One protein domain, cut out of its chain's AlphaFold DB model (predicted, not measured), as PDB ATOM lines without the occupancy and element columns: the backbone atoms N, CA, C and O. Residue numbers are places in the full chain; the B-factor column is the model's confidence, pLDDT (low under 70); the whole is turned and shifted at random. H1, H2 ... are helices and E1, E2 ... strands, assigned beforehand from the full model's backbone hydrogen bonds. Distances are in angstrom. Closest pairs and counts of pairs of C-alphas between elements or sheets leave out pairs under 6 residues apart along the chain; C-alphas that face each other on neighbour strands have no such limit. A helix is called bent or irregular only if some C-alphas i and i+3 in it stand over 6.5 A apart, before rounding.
ATOM      1  N   PHE A   8      11.793 -40.818 -29.667       98.00
ATOM      2  CA  PHE A   8      10.380 -40.969 -30.015       98.00
ATOM      3  C   PHE A   8       9.483 -40.288 -28.985       98.00
ATOM      4  O   PHE A   8       9.666 -40.499 -27.789       98.00
ATOM      5  N   TYR A   9       8.475 -39.566 -29.466       97.31
ATOM      6  CA  TYR A   9       7.528 -38.807 -28.653       97.31
ATOM      7  C   TYR A   9       6.095 -39.075 -29.106       97.31
ATOM      8  O   TYR A   9       5.869 -39.471 -30.251       97.31
ATOM      9  N   ASN A  10       5.132 -38.859 -28.213       97.31
ATOM     10  CA  ASN A  10       3.717 -38.826 -28.563       97.31
ATOM     11  C   ASN A  10       3.395 -37.431 -29.098       97.31
ATOM     12  O   ASN A  10       3.498 -36.454 -28.362       97.31
ATOM     13  N   VAL A  11       3.058 -37.349 -30.382       97.44
ATOM     14  CA  VAL A  11       2.880 -36.088 -31.105       97.44
ATOM     15  C   VAL A  11       1.442 -36.017 -31.617       97.44
ATOM     16  O   VAL A  11       0.967 -37.016 -32.173       97.44
ATOM     17  N   PRO A  12       0.736 -34.884 -31.446       97.88
ATOM     18  CA  PRO A  12      -0.543 -34.675 -32.109       97.88
ATOM     19  C   PRO A  12      -0.322 -34.615 -33.622       97.88
ATOM     20  O   PRO A  12       0.578 -33.933 -34.109       97.88
ATOM     21  N   VAL A  13      -1.131 -35.347 -34.376       98.44
ATOM     22  CA  VAL A  13      -1.064 -35.382 -35.835       98.44
ATOM     23  C   VAL A  13      -2.439 -35.139 -36.436       98.44
ATOM     24  O   VAL A  13      -3.433 -35.690 -35.965       98.44
ATOM     25  N   ALA A  14      -2.488 -34.361 -37.511       97.94
ATOM     26  CA  ALA A  14      -3.618 -34.317 -38.421       97.94
ATOM     27  C   ALA A  14      -3.508 -35.460 -39.430       97.94
ATOM     28  O   ALA A  14      -2.441 -35.710 -40.003       97.94
ATOM     29  N   ILE A  15      -4.624 -36.135 -39.672       97.94
ATOM     30  CA  ILE A  15      -4.803 -37.007 -40.827       97.94
ATOM     31  C   ILE A  15      -5.477 -36.171 -41.907       97.94
ATOM     32  O   ILE A  15      -6.582 -35.675 -41.686       97.94
ATOM     33  N   LEU A  16      -4.815 -35.990 -43.049       96.12
ATOM     34  CA  LEU A  16      -5.406 -35.276 -44.179       96.12
ATOM     35  C   LEU A  16      -6.618 -36.021 -44.736       96.12
ATOM     36  O   LEU A  16      -6.615 -37.251 -44.793       96.12
ATOM     37  N   GLY A  17      -7.613 -35.259 -45.188       93.88
ATOM     38  CA  GLY A  17      -8.721 -35.774 -45.989       93.88
ATOM     39  C   GLY A  17      -8.302 -36.151 -47.414       93.88
ATOM     40  O   GLY A  17      -7.192 -36.629 -47.662       93.88
ATOM     41  N   GLU A  18      -9.204 -35.932 -48.370       88.19
ATOM     42  CA  GLU A  18      -9.028 -36.324 -49.778       88.19
ATOM     43  C   GLU A  18      -8.211 -35.324 -50.614       88.19
ATOM     44  O   GLU A  18      -8.034 -35.505 -51.818       88.19
ATOM     45  N   THR A  19      -7.681 -34.267 -49.997       85.62
ATOM     46  CA  THR A  19      -6.961 -33.200 -50.694       85.62
ATOM     47  C   THR A  19      -5.447 -33.406 -50.672       85.62
ATOM     48  O   THR A  19      -4.855 -33.866 -49.694       85.62
ATOM     49  N   TYR A  20      -4.793 -33.039 -51.778       85.56
ATOM     50  CA  TYR A  20      -3.349 -32.819 -51.794       85.56
ATOM     51  C   TYR A  20      -3.047 -31.446 -51.185       85.56
ATOM     52  O   TYR A  20      -3.629 -30.444 -51.597       85.56
ATOM     53  N   TYR A  21      -2.113 -31.386 -50.240       82.69
ATOM     54  CA  TYR A  21      -1.753 -30.154 -49.546       82.69
ATOM     55  C   TYR A  21      -0.234 -30.003 -49.477       82.69
ATOM     56  O   TYR A  21       0.414 -30.747 -48.755       82.69
ATOM     57  N   ARG A  22       0.358 -29.058 -50.222       77.38
ATOM     58  CA  ARG A  22       1.788 -28.669 -50.115       77.38
ATOM     59  C   ARG A  22       2.779 -29.850 -49.989       77.38
ATOM     60  O   ARG A  22       3.603 -29.897 -49.080       77.38
ATOM     61  N   GLY A  23       2.689 -30.838 -50.881       83.12
ATOM     62  CA  GLY A  23       3.568 -32.022 -50.864       83.12
ATOM     63  C   GLY A  23       3.042 -33.206 -50.048       83.12
ATOM     64  O   GLY A  23       3.618 -34.294 -50.107       83.12
ATOM     65  N   PHE A  24       1.958 -33.027 -49.298       90.06
ATOM     66  CA  PHE A  24       1.266 -34.084 -48.573       90.06
ATOM     67  C   PHE A  24       0.109 -34.629 -49.418       90.06
ATOM     68  O   PHE A  24      -0.738 -33.883 -49.899       90.06
ATOM     69  N   TYR A  25       0.088 -35.948 -49.610       93.25
ATOM     70  CA  TYR A  25      -0.973 -36.657 -50.330       93.25
ATOM     71  C   TYR A  25      -2.202 -36.887 -49.435       93.25
ATOM     72  O   TYR A  25      -2.056 -36.845 -48.207       93.25
ATOM     73  N   PRO A  26      -3.371 -37.216 -50.008       95.19
ATOM     74  CA  PRO A  26      -4.529 -37.659 -49.236       95.19
ATOM     75  C   PRO A  26      -4.173 -38.728 -48.195       95.19
ATOM     76  O   PRO A  26      -3.321 -39.586 -48.448       95.19
ATOM     77  N   ASN A  27      -4.805 -38.675 -47.021       94.94
ATOM     78  CA  ASN A  27      -4.511 -39.540 -45.867       94.94
ATOM     79  C   ASN A  27      -3.086 -39.415 -45.283       94.94
ATOM     80  O   ASN A  27      -2.665 -40.253 -44.477       94.94
ATOM     81  N   SER A  28      -2.317 -38.386 -45.659       96.44
ATOM     82  CA  SER A  28      -1.017 -38.126 -45.033       96.44
ATOM     83  C   SER A  28      -1.160 -37.782 -43.555       96.44
ATOM     84  O   SER A  28      -2.134 -37.177 -43.117       96.44
ATOM     85  N   VAL A  29      -0.123 -38.136 -42.800       97.56
ATOM     86  CA  VAL A  29       0.019 -37.832 -41.376       97.56
ATOM     87  C   VAL A  29       0.881 -36.587 -41.235       97.56
ATOM     88  O   VAL A  29       2.067 -36.627 -41.577       97.56
ATOM     89  N   ILE A  30       0.302 -35.508 -40.721       97.56
ATOM     90  CA  ILE A  30       0.977 -34.223 -40.541       97.56
ATOM     91  C   ILE A  30       1.116 -33.944 -39.043       97.56
ATOM     92  O   ILE A  30       0.101 -33.798 -38.370       97.56
ATOM     93  N   PRO A  31       2.339 -33.881 -38.495       97.81
ATOM     94  CA  PRO A  31       2.542 -33.523 -37.097       97.81
ATOM     95  C   PRO A  31       2.164 -32.059 -36.861       97.81
ATOM     96  O   PRO A  31       2.522 -31.190 -37.655       97.81
ATOM     97  N   LEU A  32       1.441 -31.799 -35.777       96.94
ATOM     98  CA  LEU A  32       0.922 -30.481 -35.427       96.94
ATOM     99  C   LEU A  32       1.736 -29.856 -34.297       96.94
ATOM    100  O   LEU A  32       2.227 -30.544 -33.401       96.94
ATOM    101  N   MET A  33       1.844 -28.535 -34.344       94.38
ATOM    102  CA  MET A  33       2.538 -27.712 -33.370       94.38
ATOM    103  C   MET A  33       1.562 -26.728 -32.726       94.38
ATOM    104  O   MET A  33       0.990 -25.882 -33.409       94.38
ATOM    105  N   GLY A  34       1.425 -26.800 -31.400       90.56
ATOM    106  CA  GLY A  34       0.515 -25.930 -30.652       90.56
ATOM    107  C   GLY A  34      -0.965 -26.281 -30.834       90.56
ATOM    108  O   GLY A  34      -1.316 -27.350 -31.329       90.56
ATOM    109  N   GLU A  35      -1.820 -25.378 -30.364       93.12
ATOM    110  CA  GLU A  35      -3.280 -25.473 -30.461       93.12
ATOM    111  C   GLU A  35      -3.779 -24.783 -31.746       93.12
ATOM    112  O   GLU A  35      -3.054 -23.987 -32.348       93.12
ATOM    113  N   GLN A  36      -5.015 -25.079 -32.159       96.25
ATOM    114  CA  GLN A  36      -5.689 -24.360 -33.246       96.25
ATOM    115  C   GLN A  36      -5.830 -22.877 -32.901       96.25
ATOM    116  O   GLN A  36      -6.183 -22.552 -31.766       96.25
ATOM    117  N   HIS A  37      -5.574 -21.989 -33.857       95.19
ATOM    118  CA  HIS A  37      -5.784 -20.557 -33.665       95.19
ATOM    119  C   HIS A  37      -5.916 -19.791 -34.982       95.19
ATOM    120  O   HIS A  37      -5.623 -20.303 -36.057       95.19
ATOM    121  N   ASN A  38      -6.293 -18.520 -34.875       94.31
ATOM    122  CA  ASN A  38      -6.103 -17.493 -35.895       94.31
ATOM    123  C   ASN A  38      -5.154 -16.395 -35.370       94.31
ATOM    124  O   ASN A  38      -4.955 -16.280 -34.158       94.31
ATOM    125  N   ASP A  39      -4.637 -15.533 -36.246       92.44
ATOM    126  CA  ASP A  39      -3.746 -14.416 -35.884       92.44
ATOM    127  C   ASP A  39      -4.314 -13.060 -36.319       92.44
ATOM    128  O   ASP A  39      -3.580 -12.139 -36.701       92.44
ATOM    129  N   ILE A  40      -5.642 -12.920 -36.252       93.00
ATOM    130  CA  ILE A  40      -6.354 -11.716 -36.698       93.00
ATOM    131  C   ILE A  40      -5.866 -10.455 -35.976       93.00
ATOM    132  O   ILE A  40      -5.775  -9.389 -36.572       93.00
ATOM    133  N   GLU A  41      -5.494 -10.586 -34.703       87.94
ATOM    134  CA  GLU A  41      -5.174  -9.453 -33.836       87.94
ATOM    135  C   GLU A  41      -3.904  -8.685 -34.242       87.94
ATOM    136  O   GLU A  41      -3.717  -7.557 -33.791       87.94
ATOM    137  N   ILE A  42      -2.990  -9.307 -35.001       86.19
ATOM    138  CA  ILE A  42      -1.644  -8.756 -35.271       86.19
ATOM    139  C   ILE A  42      -1.199  -9.014 -36.714       86.19
ATOM    140  O   ILE A  42      -0.646  -8.123 -37.356       86.19
ATOM    141  N   ILE A  43      -1.442 -10.224 -37.220       85.81
ATOM    142  CA  ILE A  43      -0.986 -10.692 -38.538       85.81
ATOM    143  C   ILE A  43      -2.124 -10.595 -39.573       85.81
ATOM    144  O   ILE A  43      -1.887 -10.696 -40.773       85.81
ATOM    145  N   ASN A  44      -3.358 -10.321 -39.123       87.81
ATOM    146  CA  ASN A  44      -4.568 -10.232 -39.947       87.81
ATOM    147  C   ASN A  44      -4.911 -11.546 -40.682       87.81
ATOM    148  O   ASN A  44      -5.545 -11.541 -41.736       87.81
ATOM    149  N   VAL A  45      -4.503 -12.684 -40.114       89.38
ATOM    150  CA  VAL A  45      -4.919 -14.014 -40.575       89.38
ATOM    151  C   VAL A  45      -6.201 -14.378 -39.837       89.38
ATOM    152  O   VAL A  45      -6.167 -14.730 -38.662       89.38
ATOM    153  N   THR A  46      -7.342 -14.242 -40.509       92.88
ATOM    154  CA  THR A  46      -8.679 -14.483 -39.928       92.88
ATOM    155  C   THR A  46      -9.030 -15.964 -39.827       92.88
ATOM    156  O   THR A  46      -9.843 -16.369 -39.002       92.88
ATOM    157  N   SER A  47      -8.415 -16.763 -40.687       94.69
ATOM    158  CA  SER A  47      -8.607 -18.194 -40.800       94.69
ATOM    159  C   SER A  47      -8.012 -18.951 -39.613       94.69
ATOM    160  O   SER A  47      -6.824 -18.813 -39.311       94.69
ATOM    161  N   GLU A  48      -8.829 -19.791 -38.981       96.50
ATOM    162  CA  GLU A  48      -8.361 -20.790 -38.022       96.50
ATOM    163  C   GLU A  48      -7.412 -21.780 -38.695       96.50
ATOM    164  O   GLU A  48      -7.685 -22.255 -39.795       96.50
ATOM    165  N   HIS A  49      -6.314 -22.118 -38.033       96.56
ATOM    166  CA  HIS A  49      -5.297 -23.002 -38.573       96.56
ATOM    167  C   HIS A  49      -4.446 -23.648 -37.474       96.56
ATOM    168  O   HIS A  49      -4.514 -23.300 -36.296       96.56
ATOM    169  N   TYR A  50      -3.635 -24.622 -37.878       96.75
ATOM    170  CA  TYR A  50      -2.571 -25.211 -37.073       96.75
ATOM    171  C   TYR A  50      -1.221 -24.971 -37.748       96.75
ATOM    172  O   TYR A  50      -1.135 -24.957 -38.976       96.75
ATOM    173  N   HIS A  51      -0.148 -24.877 -36.966       95.69
ATOM    174  CA  HIS A  51       1.206 -24.953 -37.514       95.69
ATOM    175  C   HIS A  51       1.670 -26.405 -37.609       95.69
ATOM    176  O   HIS A  51       1.283 -27.264 -36.811       95.69
ATOM    177  N   ILE A  52       2.539 -26.679 -38.578       95.94
ATOM    178  CA  ILE A  52       3.156 -27.994 -38.757       95.94
ATOM    179  C   ILE A  52       4.382 -28.107 -37.840       95.94
ATOM    180  O   ILE A  52       5.247 -27.231 -37.832       95.94
ATOM    181  N   ASP A  53       4.504 -29.207 -37.090       96.19
ATOM    182  CA  ASP A  53       5.727 -29.505 -36.333       96.19
ATOM    183  C   ASP A  53       6.775 -30.147 -37.249       96.19
ATOM    184  O   ASP A  53       6.910 -31.375 -37.376       96.19
ATOM    185  N   TRP A  54       7.550 -29.286 -37.901       94.94
ATOM    186  CA  TRP A  54       8.577 -29.682 -38.854       94.94
ATOM    187  C   TRP A  54       9.671 -30.566 -38.266       94.94
ATOM    188  O   TRP A  54      10.365 -31.217 -39.042       94.94
ATOM    189  N   ARG A  55       9.800 -30.717 -36.941       95.75
ATOM    190  CA  ARG A  55      10.751 -31.667 -36.335       95.75
ATOM    191  C   ARG A  55      10.411 -33.120 -36.661       95.75
ATOM    192  O   ARG A  55      11.304 -33.962 -36.750       95.75
ATOM    193  N   PHE A  56       9.133 -33.434 -36.883       97.56
ATOM    194  CA  PHE A  56       8.645 -34.807 -37.077       97.56
ATOM    195  C   PHE A  56       8.305 -35.148 -38.538       97.56
ATOM    196  O   PHE A  56       8.096 -36.319 -38.877       97.56
ATOM    197  N   VAL A  57       8.307 -34.157 -39.434       96.25
ATOM    198  CA  VAL A  57       7.974 -34.327 -40.858       96.25
ATOM    199  C   VAL A  57       9.027 -35.167 -41.602       96.25
ATOM    200  O   VAL A  57      10.223 -35.128 -41.302       96.25
ATOM    201  N   ARG A  58       8.623 -35.969 -42.596       94.75
ATOM    202  CA  ARG A  58       9.556 -36.770 -43.416       94.75
ATOM    203  C   ARG A  58      10.521 -35.876 -44.208       94.75
ATOM    204  O   ARG A  58      10.132 -34.805 -44.647       94.75
ATOM    205  N   ASN A  59      11.751 -36.347 -44.445       92.50
ATOM    206  CA  ASN A  59      12.788 -35.562 -45.138       92.50
ATOM    207  C   ASN A  59      12.335 -35.056 -46.509       92.50
ATOM    208  O   ASN A  59      12.594 -33.909 -46.820       92.50
ATOM    209  N   ARG A  60      11.618 -35.872 -47.295       91.38
ATOM    210  CA  ARG A  60      11.099 -35.450 -48.605       91.38
ATOM    211  C   ARG A  60      10.121 -34.277 -48.495       91.38
ATOM    212  O   ARG A  60      10.243 -33.324 -49.244       91.38
ATOM    213  N   ASN A  61       9.166 -34.342 -47.567       91.38
ATOM    214  CA  ASN A  61       8.186 -33.273 -47.359       91.38
ATOM    215  C   ASN A  61       8.836 -32.010 -46.794       91.38
ATOM    216  O   ASN A  61       8.491 -30.916 -47.215       91.38
ATOM    217  N   PHE A  62       9.786 -32.178 -45.872       91.12
ATOM    218  CA  PHE A  62      10.575 -31.072 -45.346       91.12
ATOM    219  C   PHE A  62      11.396 -30.409 -46.454       91.12
ATOM    220  O   PHE A  62      11.323 -29.201 -46.595       91.12
ATOM    221  N   ALA A  63      12.085 -31.199 -47.285       88.62
ATOM    222  CA  ALA A  63      12.829 -30.700 -48.436       88.62
ATOM    223  C   ALA A  63      11.916 -29.908 -49.372       88.62
ATOM    224  O   ALA A  63      12.210 -28.754 -49.614       88.62
ATOM    225  N   ILE A  64      10.767 -30.459 -49.789       86.88
ATOM    226  CA  ILE A  64       9.786 -29.737 -50.621       86.88
ATOM    227  C   ILE A  64       9.376 -28.410 -49.970       86.88
ATOM    228  O   ILE A  64       9.373 -27.389 -50.638       86.88
ATOM    229  N   ALA A  65       9.061 -28.408 -48.673       84.69
ATOM    230  CA  ALA A  65       8.660 -27.196 -47.960       84.69
ATOM    231  C   ALA A  65       9.766 -26.132 -47.879       84.69
ATOM    232  O   ALA A  65       9.459 -24.950 -47.775       84.69
ATOM    233  N   THR A  66      11.032 -26.553 -47.916       82.12
ATOM    234  CA  THR A  66      12.201 -25.664 -47.878       82.12
ATOM    235  C   THR A  66      12.785 -25.353 -49.261       82.12
ATOM    236  O   THR A  66      13.648 -24.494 -49.352       82.12
ATOM    237  N   ASP A  67      12.359 -26.077 -50.300       77.62
ATOM    238  CA  ASP A  67      12.880 -26.036 -51.679       77.62
ATOM    239  C   ASP A  67      11.872 -25.419 -52.659       77.62
ATOM    240  O   ASP A  67      12.225 -25.065 -53.776       77.62
ATOM    241  N   THR A  68      10.601 -25.258 -52.265       59.56
ATOM    242  CA  THR A  68       9.666 -24.426 -53.030       59.56
ATOM    243  C   THR A  68      10.210 -23.000 -53.091       59.56
ATOM    244  O   THR A  68      10.191 -22.309 -52.075       59.56
ATOM    245  N   ASP A  69      10.706 -22.637 -54.279       51.00
ATOM    246  CA  ASP A  69      11.190 -21.335 -54.752       51.00
ATOM    247  C   ASP A  69      10.707 -20.122 -53.936       51.00
ATOM    248  O   ASP A  69       9.520 -20.018 -53.624       51.00
ATOM    249  N   TYR A  70      11.631 -19.172 -53.715       43.78
ATOM    250  CA  TYR A  70      11.468 -17.802 -53.181       43.78
ATOM    251  C   TYR A  70      12.007 -17.452 -51.785       43.78
ATOM    252  O   TYR A  70      11.513 -16.491 -51.197       43.78
ATOM    253  N   SER A  71      13.091 -18.063 -51.291       49.84
ATOM    254  CA  SER A  71      14.013 -17.288 -50.439       49.84
ATOM    255  C   SER A  71      15.375 -17.947 -50.187       49.84
ATOM    256  O   SER A  71      15.489 -19.140 -49.937       49.84
ATOM    257  N   GLU A  72      16.414 -17.120 -50.084       60.47
ATOM    258  CA  GLU A  72      17.654 -17.436 -49.353       60.47
ATOM    259  C   GLU A  72      17.424 -17.480 -47.819       60.47
ATOM    260  O   GLU A  72      18.362 -17.456 -47.024       60.47
ATOM    261  N   VAL A  73      16.164 -17.489 -47.374       66.69
ATOM    262  CA  VAL A  73      15.759 -17.221 -45.997       66.69
ATOM    263  C   VAL A  73      15.401 -18.536 -45.320       66.69
ATOM    264  O   VAL A  73      14.364 -19.149 -45.576       66.69
ATOM    265  N   ILE A  74      16.263 -18.942 -44.397       75.12
ATOM    266  CA  ILE A  74      16.081 -20.118 -43.546       75.12
ATOM    267  C   ILE A  74      14.809 -19.966 -42.692       75.12
ATOM    268  O   ILE A  74      14.613 -18.934 -42.061       75.12
ATOM    269  N   GLY A  75      13.971 -21.010 -42.637       74.81
ATOM    270  CA  GLY A  75      12.862 -21.118 -41.680       74.81
ATOM    271  C   GLY A  75      11.483 -20.677 -42.195       74.81
ATOM    272  O   GLY A  75      10.536 -20.598 -41.409       74.81
ATOM    273  N   LEU A  76      11.317 -20.398 -43.494       80.25
ATOM    274  CA  LEU A  76      10.002 -20.053 -44.063       80.25
ATOM    275  C   LEU A  76       8.952 -21.158 -43.901       80.25
ATOM    276  O   LEU A  76       7.754 -20.865 -43.884       80.25
ATOM    277  N   GLU A  77       9.371 -22.414 -43.735       81.94
ATOM    278  CA  GLU A  77       8.451 -23.523 -43.506       81.94
ATOM    279  C   GLU A  77       7.573 -23.301 -42.265       81.94
ATOM    280  O   GLU A  77       6.444 -23.788 -42.212       81.94
ATOM    281  N   HIS A  78       8.032 -22.510 -41.291       84.06
ATOM    282  CA  HIS A  78       7.263 -22.180 -40.093       84.06
ATOM    283  C   HIS A  78       5.956 -21.425 -40.389       84.06
ATOM    284  O   HIS A  78       4.991 -21.566 -39.634       84.06
ATOM    285  N   GLY A  79       5.903 -20.677 -41.498       83.81
ATOM    286  CA  GLY A  79       4.696 -19.992 -41.974       83.81
ATOM    287  C   GLY A  79       3.728 -20.895 -42.743       83.81
ATOM    288  O   GLY A  79       2.663 -20.448 -43.164       83.81
ATOM    289  N   ILE A  80       4.074 -22.166 -42.962       88.81
ATOM    290  CA  ILE A  80       3.176 -23.128 -43.592       88.81
ATOM    291  C   ILE A  80       2.226 -23.681 -42.531       88.81
ATOM    292  O   ILE A  80       2.593 -24.479 -41.665       88.81
ATOM    293  N   ILE A  81       0.976 -23.271 -42.664       93.19
ATOM    294  CA  ILE A  81      -0.126 -23.654 -41.786       93.19
ATOM    295  C   ILE A  81      -0.926 -24.815 -42.387       93.19
ATOM    296  O   ILE A  81      -0.719 -25.173 -43.544       93.19
ATOM    297  N   ILE A  82      -1.846 -25.411 -41.635       94.88
ATOM    298  CA  ILE A  82      -2.885 -26.317 -42.136       94.88
ATOM    299  C   ILE A  82      -4.247 -25.868 -41.620       94.88
ATOM    300  O   ILE A  82      -4.431 -25.612 -40.433       94.88
ATOM    301  N   MET A  83      -5.198 -25.798 -42.541       95.25
ATOM    302  CA  MET A  83      -6.566 -25.389 -42.274       95.25
ATOM    303  C   MET A  83      -7.427 -26.564 -41.769       95.25
ATOM    304  O   MET A  83      -7.264 -27.675 -42.289       95.25
ATOM    305  N   PRO A  84      -8.345 -26.362 -40.803       96.00
ATOM    306  CA  PRO A  84      -9.212 -27.413 -40.268       96.00
ATOM    307  C   PRO A  84     -10.021 -28.160 -41.332       96.00
ATOM    308  O   PRO A  84     -10.173 -29.372 -41.229       96.00
ATOM    309  N   GLU A  85     -10.477 -27.485 -42.388       95.00
ATOM    310  CA  GLU A  85     -11.229 -28.100 -43.488       95.00
ATOM    311  C   GLU A  85     -10.428 -29.143 -44.288       95.00
ATOM    312  O   GLU A  85     -11.012 -29.964 -44.990       95.00
ATOM    313  N   HIS A  86      -9.095 -29.157 -44.170       95.06
ATOM    314  CA  HIS A  86      -8.242 -30.183 -44.779       95.06
ATOM    315  C   HIS A  86      -8.021 -31.402 -43.867       95.06
ATOM    316  O   HIS A  86      -7.438 -32.402 -44.300       95.06
ATOM    317  N   ILE A  87      -8.443 -31.330 -42.603       96.56
ATOM    318  CA  ILE A  87      -8.162 -32.330 -41.576       96.56
ATOM    319  C   ILE A  87      -9.363 -33.265 -41.436       96.56
ATOM    320  O   ILE A  87     -10.442 -32.862 -41.018       96.56
ATOM    321  N   LEU A  88      -9.155 -34.552 -41.720       97.38
ATOM    322  CA  LEU A  88     -10.162 -35.591 -41.500       97.38
ATOM    323  C   LEU A  88     -10.359 -35.873 -40.006       97.38
ATOM    324  O   LEU A  88     -11.479 -36.058 -39.540       97.38
ATOM    325  N   ARG A  89      -9.253 -35.966 -39.260       97.62
ATOM    326  CA  ARG A  89      -9.242 -36.132 -37.801       97.62
ATOM    327  C   ARG A  89      -7.876 -35.800 -37.216       97.62
ATOM    328  O   ARG A  89      -6.868 -35.840 -37.924       97.62
ATOM    329  N   ILE A  90      -7.848 -35.552 -35.910       98.19
ATOM    330  CA  ILE A  90      -6.623 -35.396 -35.121       98.19
ATOM    331  C   ILE A  90      -6.481 -36.599 -34.193       98.19
ATOM    332  O   ILE A  90      -7.438 -37.016 -33.545       98.19
ATOM    333  N   GLU A  91      -5.281 -37.160 -34.123       98.06
ATOM    334  CA  GLU A  91      -4.950 -38.253 -33.209       98.06
ATOM    335  C   GLU A  91      -3.525 -38.094 -32.674       98.06
ATOM    336  O   GLU A  91      -2.748 -37.274 -33.154       98.06
ATOM    337  N   THR A  92      -3.160 -38.865 -31.652       98.44
ATOM    338  CA  THR A  92      -1.781 -38.893 -31.150       98.44
ATOM    339  C   THR A  92      -1.031 -40.057 -31.780       98.44
ATOM    340  O   THR A  92      -1.519 -41.188 -31.769       98.44
ATOM    341  N   ARG A  93       0.179 -39.815 -32.296       98.38
ATOM    342  CA  ARG A  93       1.056 -40.874 -32.814       98.38
ATOM    343  C   ARG A  93       2.444 -40.815 -32.201       98.38
ATOM    344  O   ARG A  93       3.007 -39.745 -31.985       98.38
ATOM    345  N   ARG A  94       3.034 -41.993 -31.991       98.12
ATOM    346  CA  ARG A  94       4.438 -42.116 -31.599       98.12
ATOM    347  C   ARG A  94       5.331 -41.824 -32.808       98.12
ATOM    348  O   ARG A  94       5.386 -42.620 -33.743       98.12
ATOM    349  N   MET A  95       6.037 -40.699 -32.794       98.25
ATOM    350  CA  MET A  95       6.862 -40.224 -33.909       98.25
ATOM    351  C   MET A  95       8.310 -39.992 -33.482       98.25
ATOM    352  O   MET A  95       8.578 -39.570 -32.361       98.25
ATOM    353  N   LYS A  96       9.255 -40.258 -34.393       98.25
ATOM    354  CA  LYS A  96      10.679 -39.960 -34.192       98.25
ATOM    355  C   LYS A  96      10.936 -38.481 -34.477       98.25
ATOM    356  O   LYS A  96      10.620 -38.038 -35.582       98.25
ATOM    357  N   CYS A  97      11.537 -37.758 -33.537       97.69
ATOM    358  CA  CYS A  97      12.069 -36.420 -33.788       97.69
ATOM    359  C   CYS A  97      13.241 -36.551 -34.773       97.69
ATOM    360  O   CYS A  97      14.194 -37.292 -34.522       97.69
ATOM    361  N   LYS A  98      13.138 -35.924 -35.943       97.25
ATOM    362  CA  LYS A  98      14.089 -36.092 -37.054       97.25
ATOM    363  C   LYS A  98      15.111 -34.969 -37.135       97.25
ATOM    364  O   LYS A  98      16.138 -35.169 -37.776       97.25
ATOM    365  N   ARG A  99      14.810 -33.814 -36.547       94.75
ATOM    366  CA  ARG A  99      15.623 -32.598 -36.602       94.75
ATOM    367  C   ARG A  99      15.243 -31.655 -35.469       94.75
ATOM    368  O   ARG A  99      14.127 -31.747 -34.959       94.75
ATOM    369  N   ASP A 100      16.164 -30.769 -35.120       92.31
ATOM    370  CA  ASP A 100      15.889 -29.632 -34.246       92.31
ATOM    371  C   ASP A 100      15.018 -28.592 -34.964       92.31
ATOM    372  O   ASP A 100      14.800 -28.670 -36.180       92.31
ATOM    373  N   PHE A 101      14.498 -27.624 -34.209       87.81
ATOM    374  CA  PHE A 101      13.900 -26.445 -34.827       87.81
ATOM    375  C   PHE A 101      14.960 -25.650 -35.574       87.81
ATOM    376  O   PHE A 101      16.086 -25.505 -35.099       87.81
ATOM    377  N   ARG A 102      14.576 -25.134 -36.740       83.38
ATOM    378  CA  ARG A 102      15.339 -24.088 -37.403       83.38
ATOM    379  C   ARG A 102      14.994 -22.742 -36.787       83.38
ATOM    380  O   ARG A 102      13.951 -22.585 -36.147       83.38
ATOM    381  N   ASP A 103      15.885 -21.788 -36.997       82.50
ATOM    382  CA  ASP A 103      15.626 -20.412 -36.619       82.50
ATOM    383  C   ASP A 103      14.434 -19.880 -37.414       82.50
ATOM    384  O   ASP A 103      14.325 -20.080 -38.625       82.50
ATOM    385  N   TYR A 104      13.518 -19.222 -36.708       82.38
ATOM    386  CA  TYR A 104      12.374 -18.577 -37.330       82.38
ATOM    387  C   TYR A 104      12.858 -17.300 -38.044       82.38
ATOM    388  O   TYR A 104      13.564 -16.504 -37.418       82.38
ATOM    389  N   PRO A 105      12.445 -17.028 -39.295       73.69
ATOM    390  CA  PRO A 105      12.881 -15.863 -40.072       73.69
ATOM    391  C   PRO A 105      12.136 -14.589 -39.657       73.69
ATOM    392  O   PRO A 105      11.507 -13.901 -40.461       73.69
ATOM    393  N   SER A 106      12.134 -14.293 -38.363       65.69
ATOM    394  CA  SER A 106      11.197 -13.352 -37.756       65.69
ATOM    395  C   SER A 106      11.387 -11.921 -38.243       65.69
ATOM    396  O   SER A 106      10.414 -11.195 -38.420       65.69
ATOM    397  N   GLN A 107      12.621 -11.536 -38.556       65.19
ATOM    398  CA  GLN A 107      12.980 -10.167 -38.929       65.19
ATOM    399  C   GLN A 107      12.499  -9.737 -40.323       65.19
ATOM    400  O   GLN A 107      12.661  -8.579 -40.694       65.19
ATOM    401  N   ILE A 108      11.913 -10.644 -41.107       69.81
ATOM    402  CA  ILE A 108      11.565 -10.374 -42.511       69.81
ATOM    403  C   ILE A 108      10.091  -9.990 -42.665       69.81
ATOM    404  O   ILE A 108       9.691  -9.392 -43.664       69.81
ATOM    405  N   ALA A 109       9.265 -10.284 -41.664       79.25
ATOM    406  CA  ALA A 109       7.841 -10.016 -41.717       79.25
ATOM    407  C   ALA A 109       7.488  -8.622 -41.151       79.25
ATOM    408  O   ALA A 109       7.744  -8.371 -39.974       79.25
ATOM    409  N   PRO A 110       6.790  -7.742 -41.904       83.69
ATOM    410  CA  PRO A 110       6.390  -6.415 -41.413       83.69
ATOM    411  C   PRO A 110       5.503  -6.438 -40.157       83.69
ATOM    412  O   PRO A 110       5.447  -5.470 -39.402       83.69
ATOM    413  N   TRP A 111       4.782  -7.539 -39.927       88.19
ATOM    414  CA  TRP A 111       3.953  -7.731 -38.736       88.19
ATOM    415  C   TRP A 111       4.766  -8.110 -37.490       88.19
ATOM    416  O   TRP A 111       4.249  -7.989 -36.380       88.19
ATOM    417  N   PHE A 112       6.025  -8.545 -37.635       91.06
ATOM    418  CA  PHE A 112       6.821  -9.030 -36.509       91.06
ATOM    419  C   PHE A 112       7.157  -7.918 -35.513       91.06
ATOM    420  O   PHE A 112       7.033  -8.129 -34.309       91.06
ATOM    421  N   THR A 113       7.459  -6.703 -35.981       91.31
ATOM    422  CA  THR A 113       7.672  -5.545 -35.095       91.31
ATOM    423  C   THR A 113       6.431  -5.247 -34.253       91.31
ATOM    424  O   THR A 113       6.530  -5.124 -33.036       91.31
ATOM    425  N   LYS A 114       5.236  -5.251 -34.862       92.56
ATOM    426  CA  LYS A 114       3.964  -5.057 -34.139       92.56
ATOM    427  C   LYS A 114       3.717  -6.160 -33.108       92.56
ATOM    428  O   LYS A 114       3.198  -5.903 -32.023       92.56
ATOM    429  N   LEU A 115       4.096  -7.395 -33.443       92.69
ATOM    430  CA  LEU A 115       4.035  -8.528 -32.526       92.69
ATOM    431  C   LEU A 115       4.972  -8.313 -31.326       92.69
ATOM    432  O   LEU A 115       4.543  -8.485 -30.185       92.69
ATOM    433  N   GLN A 116       6.220  -7.900 -31.560       93.75
ATOM    434  CA  GLN A 116       7.174  -7.595 -30.490       93.75
ATOM    435  C   GLN A 116       6.682  -6.452 -29.596       93.75
ATOM    436  O   GLN A 116       6.729  -6.586 -28.377       93.75
ATOM    437  N   GLU A 117       6.164  -5.367 -30.175       93.94
ATOM    438  CA  GLU A 117       5.615  -4.223 -29.437       93.94
ATOM    439  C   GLU A 117       4.450  -4.634 -28.532       93.94
ATOM    440  O   GLU A 117       4.456  -4.335 -27.336       93.94
ATOM    441  N   LYS A 118       3.483  -5.395 -29.063       94.50
ATOM    442  CA  LYS A 118       2.324  -5.860 -28.285       94.50
ATOM    443  C   LYS A 118       2.728  -6.715 -27.080       94.50
ATOM    444  O   LYS A 118       2.085  -6.636 -26.035       94.50
ATOM    445  N   TYR A 119       3.792  -7.511 -27.199       95.19
ATOM    446  CA  TYR A 119       4.260  -8.396 -26.129       95.19
ATOM    447  C   TYR A 119       5.472  -7.861 -25.346       95.19
ATOM    448  O   TYR A 119       5.934  -8.548 -24.434       95.19
ATOM    449  N   ALA A 120       5.945  -6.637 -25.612       95.25
ATOM    450  CA  ALA A 120       7.162  -6.059 -25.024       95.25
ATOM    451  C   ALA A 120       7.150  -6.007 -23.487       95.25
ATOM    452  O   ALA A 120       8.179  -6.181 -22.836       95.25
ATOM    453  N   HIS A 121       5.970  -5.799 -22.902       94.88
ATOM    454  CA  HIS A 121       5.776  -5.708 -21.451       94.88
ATOM    455  C   HIS A 121       5.143  -6.967 -20.849       94.88
ATOM    456  O   HIS A 121       4.731  -6.974 -19.689       94.88
ATOM    457  N   THR A 122       5.055  -8.041 -21.635       95.12
ATOM    458  CA  THR A 122       4.503  -9.322 -21.197       95.12
ATOM    459  C   THR A 122       5.628 -10.281 -20.820       95.12
ATOM    460  O   THR A 122       6.745 -10.198 -21.324       95.12
ATOM    461  N   THR A 123       5.329 -11.220 -19.925       95.38
ATOM    462  CA  THR A 123       6.204 -12.354 -19.615       95.38
ATOM    463  C   THR A 123       5.539 -13.655 -20.031       95.38
ATOM    464  O   THR A 123       4.317 -13.806 -19.923       95.38
ATOM    465  N   ALA A 124       6.339 -14.609 -20.502       94.12
ATOM    466  CA  ALA A 124       5.864 -15.974 -20.664       94.12
ATOM    467  C   ALA A 124       5.548 -16.570 -19.283       94.12
ATOM    468  O   ALA A 124       6.271 -16.357 -18.309       94.12
ATOM    469  N   LYS A 125       4.442 -17.309 -19.183       93.06
ATOM    470  CA  LYS A 125       3.994 -17.913 -17.921       93.06
ATOM    471  C   LYS A 125       4.142 -19.419 -18.007       93.06
ATOM    472  O   LYS A 125       3.628 -20.027 -18.941       93.06
ATOM    473  N   ASN A 126       4.838 -20.015 -17.040       91.12
ATOM    474  CA  ASN A 126       5.094 -21.459 -16.989       91.12
ATOM    475  C   ASN A 126       5.704 -22.001 -18.298       91.12
ATOM    476  O   ASN A 126       5.312 -23.059 -18.780       91.12
ATOM    477  N   GLY A 127       6.602 -21.226 -18.917       91.25
ATOM    478  CA  GLY A 127       7.212 -21.563 -20.204       91.25
ATOM    479  C   GLY A 127       6.262 -21.536 -21.408       91.25
ATOM    480  O   GLY A 127       6.659 -21.960 -22.488       91.25
ATOM    481  N   ARG A 128       5.029 -21.029 -21.273       95.12
ATOM    482  CA  ARG A 128       4.097 -20.858 -22.398       95.12
ATOM    483  C   ARG A 128       4.199 -19.455 -22.991       95.12
ATOM    484  O   ARG A 128       4.156 -18.458 -22.265       95.12
ATOM    485  N   CYS A 129       4.312 -19.382 -24.316       94.75
ATOM    486  CA  CYS A 129       4.333 -18.123 -25.055       94.75
ATOM    487  C   CYS A 129       2.990 -17.386 -24.883       94.75
ATOM    488  O   CYS A 129       1.944 -17.992 -25.120       94.75
ATOM    489  N   PRO A 130       2.980 -16.090 -24.524       94.50
ATOM    490  CA  PRO A 130       1.745 -15.338 -24.296       94.50
ATOM    491  C   PRO A 130       0.953 -15.039 -25.575       94.50
ATOM    492  O   PRO A 130      -0.180 -14.582 -25.475       94.50
ATOM    493  N   HIS A 131       1.520 -15.284 -26.764       92.44
ATOM    494  CA  HIS A 131       0.805 -15.078 -28.021       92.44
ATOM    495  C   HIS A 131      -0.302 -16.119 -28.225       92.44
ATOM    496  O   HIS A 131      -1.476 -15.774 -28.196       92.44
ATOM    497  N   LYS A 132       0.068 -17.395 -28.388       93.75
ATOM    498  CA  LYS A 132      -0.864 -18.509 -28.662       93.75
ATOM    499  C   LYS A 132      -0.612 -19.731 -27.778       93.75
ATOM    500  O   LYS A 132      -0.874 -20.865 -28.157       93.75
ATOM    501  N   GLY A 133      -0.022 -19.520 -26.602       92.94
ATOM    502  CA  GLY A 133       0.116 -20.559 -25.581       92.94
ATOM    503  C   GLY A 133       1.081 -21.697 -25.923       92.94
ATOM    504  O   GLY A 133       1.055 -22.722 -25.241       92.94
ATOM    505  N   PHE A 134       1.934 -21.564 -26.944       94.50
ATOM    506  CA  PHE A 134       2.893 -22.618 -27.285       94.50
ATOM    507  C   PHE A 134       3.812 -22.944 -26.099       94.50
ATOM    508  O   PHE A 134       4.367 -22.032 -25.484       94.50
ATOM    509  N   ASP A 135       3.975 -24.234 -25.790       94.31
ATOM    510  CA  ASP A 135       4.864 -24.713 -24.730       94.31
ATOM    511  C   ASP A 135       6.333 -24.668 -25.180       94.31
ATOM    512  O   ASP A 135       6.863 -25.578 -25.831       94.31
ATOM    513  N   MET A 136       7.009 -23.587 -24.794       94.19
ATOM    514  CA  MET A 136       8.413 -23.343 -25.105       94.19
ATOM    515  C   MET A 136       9.360 -24.214 -24.273       94.19
ATOM    516  O   MET A 136      10.533 -24.320 -24.622       94.19
ATOM    517  N   THR A 137       8.884 -24.924 -23.240       92.38
ATOM    518  CA  THR A 137       9.712 -25.884 -22.480       92.38
ATOM    519  C   THR A 137      10.072 -27.139 -23.287       92.38
ATOM    520  O   THR A 137      10.818 -28.010 -22.823       92.38
ATOM    521  N   THR A 138       9.529 -27.252 -24.503       92.00
ATOM    522  CA  THR A 138       9.875 -28.287 -25.482       92.00
ATOM    523  C   THR A 138      11.051 -27.910 -26.384       92.00
ATOM    524  O   THR A 138      11.480 -28.730 -27.202       92.00
ATOM    525  N   ILE A 139      11.581 -26.693 -26.232       91.88
ATOM    526  CA  ILE A 139      12.635 -26.106 -27.060       91.88
ATOM    527  C   ILE A 139      13.916 -25.995 -26.246       91.88
ATOM    528  O   ILE A 139      13.895 -25.617 -25.074       91.88
ATOM    529  N   LYS A 140      15.045 -26.313 -26.877       92.31
ATOM    530  CA  LYS A 140      16.358 -26.084 -26.283       92.31
ATOM    531  C   LYS A 140      16.697 -24.585 -26.365       92.31
ATOM    532  O   LYS A 140      16.565 -24.029 -27.453       92.31
ATOM    533  N   PRO A 141      17.139 -23.943 -25.269       93.94
ATOM    534  CA  PRO A 141      17.674 -22.589 -25.345       93.94
ATOM    535  C   PRO A 141      18.913 -22.507 -26.252       93.94
ATOM    536  O   PRO A 141      19.681 -23.470 -26.341       93.94
ATOM    537  N   ASP A 142      19.108 -21.359 -26.896       93.00
ATOM    538  CA  ASP A 142      20.312 -21.018 -27.653       93.00
ATOM    539  C   ASP A 142      21.521 -20.750 -26.732       93.00
ATOM    540  O   ASP A 142      21.456 -20.920 -25.508       93.00
ATOM    541  N   ALA A 143      22.659 -20.377 -27.327       93.50
ATOM    542  CA  ALA A 143      23.896 -20.111 -26.594       93.50
ATOM    543  C   ALA A 143      23.767 -18.921 -25.624       93.50
ATOM    544  O   ALA A 143      24.455 -18.880 -24.605       93.50
ATOM    545  N   GLU A 144      22.846 -17.996 -25.898       93.94
ATOM    546  CA  GLU A 144      22.520 -16.837 -25.068       93.94
ATOM    547  C   GLU A 144      21.443 -17.151 -24.009       93.94
ATOM    548  O   GLU A 144      20.994 -16.261 -23.281       93.94
ATOM    549  N   GLY A 145      21.009 -18.411 -23.898       95.25
ATOM    550  CA  GLY A 145      19.998 -18.840 -22.932       95.25
ATOM    551  C   GLY A 145      18.583 -18.376 -23.281       95.25
ATOM    552  O   GLY A 145      17.733 -18.238 -22.395       95.25
ATOM    553  N   CYS A 146      18.314 -18.121 -24.557       95.12
ATOM    554  CA  CYS A 146      17.027 -17.677 -25.065       95.12
ATOM    555  C   CYS A 146      16.313 -18.778 -25.855       95.12
ATOM    556  O   CYS A 146      16.925 -19.675 -26.419       95.12
ATOM    557  N   ILE A 147      14.986 -18.712 -25.906       94.62
ATOM    558  CA  ILE A 147      14.135 -19.615 -26.675       94.62
ATOM    559  C   ILE A 147      13.339 -18.794 -27.683       94.62
ATOM    560  O   ILE A 147      12.600 -17.882 -27.307       94.62
ATOM    561  N   THR A 148      13.442 -19.157 -28.956       93.94
ATOM    562  CA  THR A 148      12.599 -18.609 -30.019       93.94
ATOM    563  C   THR A 148      11.320 -19.435 -30.131       93.94
ATOM    564  O   THR A 148      11.361 -20.645 -30.348       93.94
ATOM    565  N   CYS A 149      10.163 -18.791 -29.967       93.38
ATOM    566  CA  CYS A 149       8.864 -19.429 -30.150       93.38
ATOM    567  C   CYS A 149       8.710 -19.873 -31.617       93.38
ATOM    568  O   CYS A 149       8.729 -19.018 -32.504       93.38
ATOM    569  N   PRO A 150       8.484 -21.166 -31.898       91.50
ATOM    570  CA  PRO A 150       8.468 -21.675 -33.266       91.50
ATOM    571  C   PRO A 150       7.194 -21.326 -34.048       91.50
ATOM    572  O   PRO A 150       7.171 -21.552 -35.254       91.50
ATOM    573  N   LEU A 151       6.151 -20.791 -33.397       91.31
ATOM    574  CA  LEU A 151       4.944 -20.334 -34.097       91.31
ATOM    575  C   LEU A 151       5.201 -19.043 -34.882       91.31
ATOM    576  O   LEU A 151       4.887 -18.971 -36.058       91.31
ATOM    577  N   HIS A 152       5.772 -18.029 -34.222       91.56
ATOM    578  CA  HIS A 152       5.824 -16.658 -34.749       91.56
ATOM    579  C   HIS A 152       7.126 -15.913 -34.413       91.56
ATOM    580  O   HIS A 152       7.195 -14.696 -34.539       91.56
ATOM    581  N   GLY A 153       8.153 -16.618 -33.931       92.31
ATOM    582  CA  GLY A 153       9.514 -16.091 -33.814       92.31
ATOM    583  C   GLY A 153       9.815 -15.176 -32.622       92.31
ATOM    584  O   GLY A 153      10.927 -14.666 -32.534       92.31
ATOM    585  N   LEU A 154       8.876 -14.955 -31.692       94.06
ATOM    586  CA  LEU A 154       9.162 -14.190 -30.469       94.06
ATOM    587  C   LEU A 154      10.254 -14.886 -29.644       94.06
ATOM    588  O   LEU A 154      10.093 -16.056 -29.289       94.06
ATOM    589  N   LYS A 155      11.330 -14.163 -29.323       94.88
ATOM    590  CA  LYS A 155      12.485 -14.666 -28.570       94.88
ATOM    591  C   LYS A 155      12.357 -14.313 -27.091       94.88
ATOM    592  O   LYS A 155      12.084 -13.170 -26.746       94.88
ATOM    593  N   TRP A 156      12.550 -15.284 -26.206       95.62
ATOM    594  CA  TRP A 156      12.342 -15.138 -24.764       95.62
ATOM    595  C   TRP A 156      13.570 -15.595 -23.996       95.62
ATOM    596  O   TRP A 156      14.118 -16.648 -24.299       95.62
ATOM    597  N   ASN A 157      13.971 -14.875 -22.952       95.88
ATOM    598  CA  ASN A 157      14.966 -15.400 -22.021       95.88
ATOM    599  C   ASN A 157      14.385 -16.627 -21.288       95.88
ATOM    600  O   ASN A 157      13.329 -16.520 -20.666       95.88
ATOM    601  N   ALA A 158      15.065 -17.776 -21.332       93.38
ATOM    602  CA  ALA A 158      14.533 -19.046 -20.824       93.38
ATOM    603  C   ALA A 158      14.414 -19.111 -19.289       93.38
ATOM    604  O   ALA A 158      13.746 -19.994 -18.760       93.38
ATOM    605  N   THR A 159      15.066 -18.191 -18.570       92.38
ATOM    606  CA  THR A 159      15.034 -18.133 -17.099       92.38
ATOM    607  C   THR A 159      14.092 -17.038 -16.611       92.38
ATOM    608  O   THR A 159      13.224 -17.275 -15.776       92.38
ATOM    609  N   ALA A 160      14.247 -15.826 -17.145       94.06
ATOM    610  CA  ALA A 160      13.472 -14.658 -16.742       94.06
ATOM    611  C   ALA A 160      12.103 -14.566 -17.434       94.06
ATOM    612  O   ALA A 160      11.273 -13.759 -17.019       94.06
ATOM    613  N   TRP A 161      11.882 -15.336 -18.508       94.88
ATOM    614  CA  TRP A 161      10.665 -15.324 -19.328       94.88
ATOM    615  C   TRP A 161      10.269 -13.941 -19.853       94.88
ATOM    616  O   TRP A 161       9.094 -13.662 -20.098       94.88
ATOM    617  N   LYS A 162      11.263 -13.073 -20.050       96.00
ATOM    618  CA  LYS A 162      11.108 -11.746 -20.647       96.00
ATOM    619  C   LYS A 162      11.384 -11.810 -22.141       96.00
ATOM    620  O   LYS A 162      12.297 -12.525 -22.561       96.00
ATOM    621  N   LEU A 163      10.612 -11.053 -22.916       95.25
ATOM    622  CA  LEU A 163      10.850 -10.908 -24.346       95.25
ATOM    623  C   LEU A 163      12.249 -10.312 -24.579       95.25
ATOM    624  O   LEU A 163      12.707  -9.466 -23.809       95.25
ATOM    625  N   GLN A 164      12.941 -10.803 -25.598       93.38
ATOM    626  CA  GLN A 164      14.201 -10.274 -26.107       93.38
ATOM    627  C   GLN A 164      13.919  -9.664 -27.479       93.38
ATOM    628  O   GLN A 164      13.272 -10.301 -28.316       93.38
ATOM    629  N   GLN A 165      14.342  -8.416 -27.660       81.62
ATOM    630  CA  GLN A 165      14.231  -7.693 -28.926       81.62
ATOM    631  C   GLN A 165      15.521  -7.821 -29.724       81.62
ATOM    632  O   GLN A 165      16.597  -7.822 -29.083       81.62
TER     633      GLN A 165
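AT A GLANCE: This is residues 8 to 165 of the 165 residues of the protein "Rieske domain-containing protein" of Spirosoma sp. 48-14 (UniProt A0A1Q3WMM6). Two lobes lie side by side: a strongly twisted wall of four bent strands, E3 E2 E1 E4, with the short helices H1 and H2 near it, and a lobe made largely of loop, with the small hairpin E5 and E6 and helix H3. The printed part has 158 residues, with three named helices and six named strands in the order E1 E2 E3 H1 H2 E4 H3 E5 E6. Both sheets are antiparallel, the class is mixed, and 67 residues are in named elements, under half. The whole is compact, with a radius of gyration of the C-alphas of 15.5 A and spans of 44 by 33 by 30 A.

IN THESE COORDINATES: E1, residues 8 to 16, begins at C-alpha 8 (10.380, -40.969, -30.015) and is 22.0 A long. E2 is residues 29 to 39, 24.3 A, and E3 residues 45 to 52, 16.2 A. H1 is residues 59 to 67, H2 residues 76 to 79. E4, residues 87 to 96, is 21.6 A long. H3, residues 110 to 119, is 15.6 A long and only just irregular: C-alphas 110 and 113 are 6.51 A apart. E5 is residues 146 to 148; E6, residues 155 to 157, ends at C-alpha 157 (14.966, -15.400, -22.021).

HOW THE PARTS SIT: E1 E2 E3 form a meander, each strand the antiparallel neighbour of the one before, with N 30 and O 14 at 2.8 A and N 49 and O 37 at 2.8 A. Edge strand E4 pairs with E1, N 11 and O 93 at 2.9 A. E3 bends by 82 degrees at residue 48. H2 only grazes the sheet and only just touches H1, with 3 pairs of C-alphas within 8 A, the closest Ala 65 and Glu 77, 5.8 A. H1 and H3 are not on the sheet. In the hairpin E5 and E6, N 147 and O 156 are 2.8 A apart. Every O i to N i+4 pair is within hydrogen-bond range in H1, 5 of 6 in H3; H2 is too short for one.

THE WHOLE: The C-alphas farthest apart, of Glu 18 and Ala 160, are 45.5 A apart. The printed part has no cut; the links E1 to E2, E4 to H3 and H3 to E5 are long. Residues 68 to 73 and 106 to 108 have pLDDT under 70.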